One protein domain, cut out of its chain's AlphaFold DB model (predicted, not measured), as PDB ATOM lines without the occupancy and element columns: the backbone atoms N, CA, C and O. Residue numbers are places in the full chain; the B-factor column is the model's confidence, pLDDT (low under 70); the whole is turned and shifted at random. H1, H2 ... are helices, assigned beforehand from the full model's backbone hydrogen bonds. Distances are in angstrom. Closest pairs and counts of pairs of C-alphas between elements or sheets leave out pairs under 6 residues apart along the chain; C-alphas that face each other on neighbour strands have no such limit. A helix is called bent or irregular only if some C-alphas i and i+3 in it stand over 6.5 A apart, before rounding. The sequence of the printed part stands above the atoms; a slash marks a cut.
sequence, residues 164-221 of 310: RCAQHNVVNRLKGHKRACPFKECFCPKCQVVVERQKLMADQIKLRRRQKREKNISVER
ATOM      1  N   ARG A 164      25.015  24.940 -38.588       95.75
ATOM      2  CA  ARG A 164      25.773  23.689 -38.400       95.75
ATOM      3  C   ARG A 164      26.738  23.442 -39.560       95.75
ATOM      4  O   ARG A 164      27.914  23.223 -39.319       95.75
ATOM      5  N   CYS A 165      26.275  23.560 -40.805       96.00
ATOM      6  CA  CYS A 165      27.148  23.430 -41.978       96.00
ATOM      7  C   CYS A 165      28.250  24.492 -41.994       96.00
ATOM      8  O   CYS A 165      29.402  24.163 -42.263       96.00
ATOM      9  N   ALA A 166      27.919  25.730 -41.614       94.94
ATOM     10  CA  ALA A 166      28.898  26.806 -41.542       94.94
ATOM     11  C   ALA A 166      30.040  26.508 -40.549       94.94
ATOM     12  O   ALA A 166      31.171  26.902 -40.807       94.94
ATOM     13  N   GLN A 167      29.793  25.763 -39.458       96.94
ATOM     14  CA  GLN A 167      30.862  25.341 -38.530       96.94
ATOM     15  C   GLN A 167      31.862  24.348 -39.144       96.94
ATOM     16  O   GLN A 167      32.968  24.196 -38.622       96.94
ATOM     17  N   HIS A 168      31.484  23.699 -40.246       95.31
ATOM     18  CA  HIS A 168      32.294  22.746 -41.003       95.31
ATOM     19  C   HIS A 168      32.747  23.306 -42.359       95.31
ATOM     20  O   HIS A 168      33.119  22.540 -43.240       95.31
ATOM     21  N   ASN A 169      32.713  24.634 -42.537       94.69
ATOM     22  CA  ASN A 169      33.085  25.325 -43.778       94.69
ATOM     23  C   ASN A 169      32.225  24.948 -45.002       94.69
ATOM     24  O   ASN A 169      32.628  25.166 -46.138       94.69
ATOM     25  N   VAL A 170      31.020  24.411 -44.780       93.81
ATOM     26  CA  VAL A 170      30.057  24.081 -45.837       93.81
ATOM     27  C   VAL A 170      28.919  25.101 -45.819       93.81
ATOM     28  O   VAL A 170      28.289  25.336 -44.785       93.81
ATOM     29  N   VAL A 171      28.607  25.709 -46.962       92.88
ATOM     30  CA  VAL A 171      27.569  26.746 -47.050       92.88
ATOM     31  C   VAL A 171      26.302  26.186 -47.682       92.88
ATOM     32  O   VAL A 171      26.135  26.192 -48.896       92.88
ATOM     33  N   ASN A 172      25.357  25.770 -46.838       93.56
ATOM     34  CA  ASN A 172      24.050  25.302 -47.296       93.56
ATOM     35  C   ASN A 172      22.946  26.274 -46.876       93.56
ATOM     36  O   ASN A 172      22.899  26.733 -45.730       93.56
ATOM     37  N   ARG A 173      22.022  26.576 -47.793       93.38
ATOM     38  CA  ARG A 173      20.833  27.398 -47.508       93.38
ATOM     39  C   ARG A 173      19.986  26.725 -46.429       93.38
ATOM     40  O   ARG A 173      19.753  25.527 -46.501       93.38
ATOM     41  N   LEU A 174      19.481  27.476 -45.445       93.19
ATOM     42  CA  LEU A 174      18.729  26.882 -44.330       93.19
ATOM     43  C   LEU A 174      17.344  26.357 -44.754       93.19
ATOM     44  O   LEU A 174      16.855  25.373 -44.196       93.19
ATOM     45  N   LYS A 175      16.707  26.997 -45.748       91.50
ATOM     46  CA  LYS A 175      15.375  26.613 -46.243       91.50
ATOM     47  C   LYS A 175      15.418  25.191 -46.823       91.50
ATOM     48  O   LYS A 175      16.144  24.945 -47.775       91.50
ATOM     49  N   GLY A 176      14.658  24.265 -46.231       92.31
ATOM     50  CA  GLY A 176      14.585  22.852 -46.645       92.31
ATOM     51  C   GLY A 176      15.742  21.960 -46.167       92.31
ATOM     52  O   GLY A 176      15.631  20.740 -46.206       92.31
ATOM     53  N   HIS A 177      16.820  22.532 -45.630       94.88
ATOM     54  CA  HIS A 177      18.049  21.794 -45.338       94.88
ATOM     55  C   HIS A 177      18.084  21.110 -43.958       94.88
ATOM     56  O   HIS A 177      18.953  20.290 -43.694       94.88
ATOM     57  N   LYS A 178      17.124  21.383 -43.061       91.88
ATOM     58  CA  LYS A 178      17.133  20.846 -41.682       91.88
ATOM     59  C   LYS A 178      17.223  19.313 -41.608       91.88
ATOM     60  O   LYS A 178      17.879  18.795 -40.710       91.88
ATOM     61  N   ARG A 179      16.529  18.593 -42.498       93.50
ATOM     62  CA  ARG A 179      16.499  17.115 -42.512       93.50
ATOM     63  C   ARG A 179      17.647  16.515 -43.325       93.50
ATOM     64  O   ARG A 179      18.189  15.501 -42.920       93.50
ATOM     65  N   ALA A 180      18.039  17.181 -44.407       93.31
ATOM     66  CA  ALA A 180      19.128  16.771 -45.292       93.31
ATOM     67  C   ALA A 180      20.510  17.277 -44.828       93.31
ATOM     68  O   ALA A 180      21.440  17.355 -45.625       93.31
ATOM     69  N   CYS A 181      20.644  17.708 -43.570       95.25
ATOM     70  CA  CYS A 181      21.891  18.259 -43.055       95.25
ATOM     71  C   CYS A 181      22.881  17.130 -42.731       95.25
ATOM     72  O   CYS A 181      22.586  16.343 -41.830       95.25
ATOM     73  N   PRO A 182      24.069  17.083 -43.369       94.44
ATOM     74  CA  PRO A 182      25.083  16.066 -43.069       94.44
ATOM     75  C   PRO A 182      25.570  16.125 -41.616       94.44
ATOM     76  O   PRO A 182      25.919  15.114 -41.024       94.44
ATOM     77  N   PHE A 183      25.543  17.320 -41.015       96.12
ATOM     78  CA  PHE A 183      26.037  17.585 -39.659       96.12
ATOM     79  C   PHE A 183      24.912  17.678 -38.614       96.12
ATOM     80  O   PHE A 183      25.092  18.287 -37.553       96.12
ATOM     81  N   LYS A 184      23.726  17.119 -38.907       94.31
ATOM     82  CA  LYS A 184      22.559  17.144 -38.006       94.31
ATOM     83  C   LYS A 184      22.882  16.548 -36.633       94.31
ATOM     84  O   LYS A 184      22.532  17.161 -35.631       94.31
ATOM     85  N   GLU A 185      23.601  15.428 -36.621       94.44
ATOM     86  CA  GLU A 185      24.000  14.682 -35.416       94.44
ATOM     87  C   GLU A 185      25.495  14.846 -35.092       94.44
ATOM     88  O   GLU A 185      26.103  14.010 -34.438       94.44
ATOM     89  N   CYS A 186      26.135  15.918 -35.575       94.75
ATOM     90  CA  CYS A 186      27.523  16.189 -35.212       94.75
ATOM     91  C   CYS A 186      27.615  16.706 -33.765       94.75
ATOM     92  O   CYS A 186      26.924  17.669 -33.414       94.75
ATOM     93  N   PHE A 187      28.521  16.110 -32.981       95.50
ATOM     94  CA  PHE A 187      28.812  16.446 -31.578       95.50
ATOM     95  C   PHE A 187      30.154  17.173 -31.381       95.50
ATOM     96  O   PHE A 187      30.681  17.226 -30.273       95.50
ATOM     97  N   CYS A 188      30.748  17.736 -32.439       93.12
ATOM     98  CA  CYS A 188      31.986  18.498 -32.276       93.12
ATOM     99  C   CYS A 188      31.757  19.756 -31.405       93.12
ATOM    100  O   CYS A 188      30.645  20.302 -31.408       93.12
ATOM    101  N   PRO A 189      32.795  20.290 -30.728       95.38
ATOM    102  CA  PRO A 189      32.651  21.449 -29.839       95.38
ATOM    103  C   PRO A 189      31.984  22.660 -30.510       95.38
ATOM    104  O   PRO A 189      31.137  23.324 -29.917       95.38
ATOM    105  N   LYS A 190      32.289  22.911 -31.791       94.00
ATOM    106  CA  LYS A 190      31.674  23.996 -32.575       94.00
ATOM    107  C   LYS A 190      30.167  23.797 -32.771       94.00
ATOM    108  O   LYS A 190      29.394  24.747 -32.655       94.00
ATOM    109  N   CYS A 191      29.734  22.571 -33.059       93.81
ATOM    110  CA  CYS A 191      28.319  22.243 -33.226       93.81
ATOM    111  C   CYS A 191      27.558  22.276 -31.895       93.81
ATOM    112  O   CYS A 191      26.406  22.709 -31.885       93.81
ATOM    113  N   GLN A 192      28.203  21.920 -30.781       96.31
ATOM    114  CA  GLN A 192      27.611  22.036 -29.447       96.31
ATOM    115  C   GLN A 192      27.266  23.493 -29.101       96.31
ATOM    116  O   GLN A 192      26.132  23.788 -28.722       96.31
ATOM    117  N   VAL A 193      28.181  24.433 -29.372       95.31
ATOM    118  CA  VAL A 193      27.931  25.878 -29.193       95.31
ATOM    119  C   VAL A 193      26.733  26.356 -30.024       95.31
ATOM    120  O   VAL A 193      25.929  27.170 -29.564       95.31
ATOM    121  N   VAL A 194      26.560  25.845 -31.250       95.62
ATOM    122  CA  VAL A 194      25.391  26.179 -32.086       95.62
ATOM    123  C   VAL A 194      24.088  25.692 -31.445       95.62
ATOM    124  O   VAL A 194      23.097  26.425 -31.479       95.62
ATOM    125  N   VAL A 195      24.073  24.493 -30.857       95.62
ATOM    126  CA  VAL A 195      22.896  23.938 -30.165       95.62
ATOM    127  C   VAL A 195      22.530  24.777 -28.948       95.62
ATOM    128  O   VAL A 195      21.379  25.194 -28.813       95.62
ATOM    129  N   GLU A 196      23.505  25.085 -28.098       96.94
ATOM    130  CA  GLU A 196      23.297  25.915 -26.909       96.94
ATOM    131  C   GLU A 196      22.790  27.311 -27.281       96.94
ATOM    132  O   GLU A 196      21.805  27.798 -26.720       96.94
ATOM    133  N   ARG A 197      23.376  27.923 -28.317       96.56
ATOM    134  CA  ARG A 197      22.912  29.208 -28.851       96.56
ATOM    135  C   ARG A 197      21.468  29.137 -29.351       96.56
ATOM    136  O   ARG A 197      20.704  30.077 -29.139       96.56
ATOM    137  N   GLN A 198      21.079  28.059 -30.034       95.50
ATOM    138  CA  GLN A 198      19.700  27.870 -30.499       95.50
ATOM    139  C   GLN A 198      18.720  27.727 -29.332       95.50
ATOM    140  O   GLN A 198      17.644  28.326 -29.385       95.50
ATOM    141  N   LYS A 199      19.106  27.005 -28.273       96.75
ATOM    142  CA  LYS A 199      18.321  26.884 -27.039       96.75
ATOM    143  C   LYS A 199      18.102  28.252 -26.388       96.75
ATOM    144  O   LYS A 199      16.958  28.650 -26.191       96.75
ATOM    145  N   LEU A 200      19.173  29.027 -26.196       97.12
ATOM    146  CA  LEU A 200      19.094  30.380 -25.633       97.12
ATOM    147  C   LEU A 200      18.190  31.296 -26.469       97.12
ATOM    148  O   LEU A 200      17.335  31.996 -25.926       97.12
ATOM    149  N   MET A 201      18.334  31.285 -27.800       96.06
ATOM    150  CA  MET A 201      17.467  32.087 -28.669       96.06
ATOM    151  C   MET A 201      15.999  31.656 -28.570       96.06
ATOM    152  O   MET A 201      15.122  32.520 -28.568       96.06
ATOM    153  N   ALA A 202      15.713  30.354 -28.473       96.94
ATOM    154  CA  ALA A 202      14.352  29.854 -28.292       96.94
ATOM    155  C   ALA A 202      13.735  30.366 -26.981       96.94
ATOM    156  O   ALA A 202      12.609  30.875 -26.994       96.94
ATOM    157  N   ASP A 203      14.493  30.331 -25.885       97.12
ATOM    158  CA  ASP A 203      14.058  30.839 -24.582       97.12
ATOM    159  C   ASP A 203      13.830  32.355 -24.607       97.12
ATOM    160  O   ASP A 203      12.793  32.845 -24.150       97.12
ATOM    161  N   GLN A 204      14.730  33.112 -25.239       96.06
ATOM    162  CA  GLN A 204      14.582  34.560 -25.393       96.06
ATOM    163  C   GLN A 204      13.354  34.931 -26.241       96.06
ATOM    164  O   GLN A 204      12.630  35.882 -25.926       96.06
ATOM    165  N   ILE A 205      13.080  34.180 -27.312       97.88
ATOM    166  CA  ILE A 205      11.879  34.359 -28.138       97.88
ATOM    167  C   ILE A 205      10.624  34.038 -27.319       97.88
ATOM    168  O   ILE A 205       9.647  34.787 -27.389       97.88
ATOM    169  N   LYS A 206      10.643  32.961 -26.524       97.75
ATOM    170  CA  LYS A 206       9.535  32.575 -25.640       97.75
ATOM    171  C   LYS A 206       9.237  33.673 -24.619       97.75
ATOM    172  O   LYS A 206       8.080  34.077 -24.500       97.75
ATOM    173  N   LEU A 207      10.268  34.206 -23.960       97.69
ATOM    174  CA  LEU A 207      10.152  35.324 -23.021       97.69
ATOM    175  C   LEU A 207       9.522  36.549 -23.688       97.69
ATOM    176  O   LEU A 207       8.520  37.070 -23.203       97.69
ATOM    177  N   ARG A 208      10.049  36.968 -24.844       97.50
ATOM    178  CA  ARG A 208       9.539  38.140 -25.571       97.50
ATOM    179  C   ARG A 208       8.084  37.964 -26.004       97.50
ATOM    180  O   ARG A 208       7.300  38.905 -25.927       97.50
ATOM    181  N   ARG A 209       7.704  36.767 -26.463       97.62
ATOM    182  CA  ARG A 209       6.316  36.450 -26.835       97.62
ATOM    183  C   ARG A 209       5.384  36.486 -25.627       97.62
ATOM    184  O   ARG A 209       4.268  36.980 -25.763       97.62
ATOM    185  N   ARG A 210       5.836  36.000 -24.467       96.56
ATOM    186  CA  ARG A 210       5.079  36.081 -23.211       96.56
ATOM    187  C   ARG A 210       4.857  37.535 -22.795       96.56
ATOM    188  O   ARG A 210       3.707  37.936 -22.689       96.56
ATOM    189  N   GLN A 211       5.923  38.331 -22.716       95.38
ATOM    190  CA  GLN A 211       5.845  39.759 -22.383       95.38
ATOM    191  C   GLN A 211       4.953  40.539 -23.356       95.38
ATOM    192  O   GLN A 211       4.198  41.411 -22.946       95.38
ATOM    193  N   LYS A 212       5.007  40.228 -24.660       95.50
ATOM    194  CA  LYS A 212       4.119  40.855 -25.650       95.50
ATOM    195  C   LYS A 212       2.650  40.488 -25.414       95.50
ATOM    196  O   LYS A 212       1.793  41.351 -25.552       95.50
ATOM    197  N   ARG A 213       2.357  39.237 -25.044       93.75
ATOM    198  CA  ARG A 213       0.994  38.811 -24.697       93.75
ATOM    199  C   ARG A 213       0.501  39.501 -23.425       93.75
ATOM    200  O   ARG A 213      -0.607  40.012 -23.433       93.75
ATOM    201  N   GLU A 214       1.328  39.556 -22.382       92.19
ATOM    202  CA  GLU A 214       1.022  40.245 -21.120       92.19
ATOM    203  C   GLU A 214       0.733  41.730 -21.360       92.19
ATOM    204  O   GLU A 214      -0.321  42.207 -20.963       92.19
ATOM    205  N   LYS A 215       1.587  42.432 -22.120       90.56
ATOM    206  CA  LYS A 215       1.356  43.837 -22.496       90.56
ATOM    207  C   LYS A 215       0.051  44.031 -23.264       90.56
ATOM    208  O   LYS A 215      -0.679  44.968 -22.973       90.56
ATOM    209  N   ASN A 216      -0.258  43.154 -24.217       85.75
ATOM    210  CA  ASN A 216      -1.512  43.240 -24.963       85.75
ATOM    211  C   ASN A 216      -2.733  43.015 -24.054       85.75
ATOM    212  O   ASN A 216      -3.717  43.727 -24.203       85.75
ATOM    213  N   ILE A 217      -2.664  42.084 -23.096       83.38
ATOM    214  CA  ILE A 217      -3.739  41.846 -22.115       83.38
ATOM    215  C   ILE A 217      -3.882  43.036 -21.157       83.38
ATOM    216  O   ILE A 217      -5.001  43.443 -20.864       83.38
ATOM    217  N   SER A 218      -2.776  43.621 -20.687       77.12
ATOM    218  CA  SER A 218      -2.801  44.822 -19.843       77.12
ATOM    219  C   SER A 218      -3.396  46.027 -20.576       77.12
ATOM    220  O   SER A 218      -4.168  46.772 -19.981       77.12
ATOM    221  N   VAL A 219      -3.085  46.201 -21.865       75.88
ATOM    222  CA  VAL A 219      -3.680  47.256 -22.703       75.88
ATOM    223  C   VAL A 219      -5.164  46.988 -22.962       75.88
ATOM    224  O   VAL A 219      -5.952  47.925 -22.913       75.88
ATOM    225  N   GLU A 220      -5.566  45.734 -23.180       68.75
ATOM    226  CA  GLU A 220      -6.978  45.369 -23.349       68.75
ATOM    227  C   GLU A 220      -7.777  45.604 -22.062       68.75
ATOM    228  O   GLU A 220      -8.849  46.194 -22.105       68.75
ATOM    229  N   ARG A 221      -7.217  45.250 -20.897       63.38
ATOM    230  CA  ARG A 221      -7.823  45.504 -19.580       63.38
ATOM    231  C   ARG A 221      -7.882  46.990 -19.208       63.38
ATOM    232  O   ARG A 221      -8.678  47.362 -18.357       63.38
TER     233      ARG A 221
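This is residues 164 to 221 of the 310 residues of the protein "DM DNA binding domain protein" of Ancylostoma ceylanicum (UniProt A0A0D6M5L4). One long helix, H2, sticks out as an arm from a small head, in which the loop of residues 168 to 188 and the very short helix H1 gather at the first turns of H2. Residues 196 to 221, which belong to H2, stand free and make most of the length. The printed part has 58 residues with two named helices, H1 then H2, and no named strand; its class is all helix. It is extended, with a radius of gyration of the C-alphas of 16.8 A, and its C-alphas span 51 by 24 by 15 A.

The longest helix is H2, residues 189 to 221. H1, residues 164 to 167, touches H2, with 4 pairs of C-alphas within 8 A. H2 touches H1 with residues 190 to 194 alone. The closest C-alphas of the two helices are those of Arg 164 and Cys 191, 5.9 A apart, while their centres are 23.1 A apart. In H2 every O i to N i+4 pair is within hydrogen-bond range; H1 is too short for such a pair, and its one O i to N i+3 pair is within range.

H2 has 33 residues and measures 48.2 A from C-alpha 189 at (32.651, 21.449, -29.839) to C-alpha 221 at (-7.823, 45.504, -19.580). H1 has 4 residues and measures 5.4 A, beginning at C-alpha 164 at (25.773, 23.689, -38.400). Neither helix is bent.

The two C-alphas farthest apart in the domain are those of Asn 169 and Arg 221, 51.6 A. Without the stretch that stands free, the body has 32 residues and spans 24 by 16 by 13 A. The link from H1 to H2 is long, with 21 residues. The printed part has no cut. The mean pLDDT of the printed part is 93.1, and residues 220 to 221 are under 70.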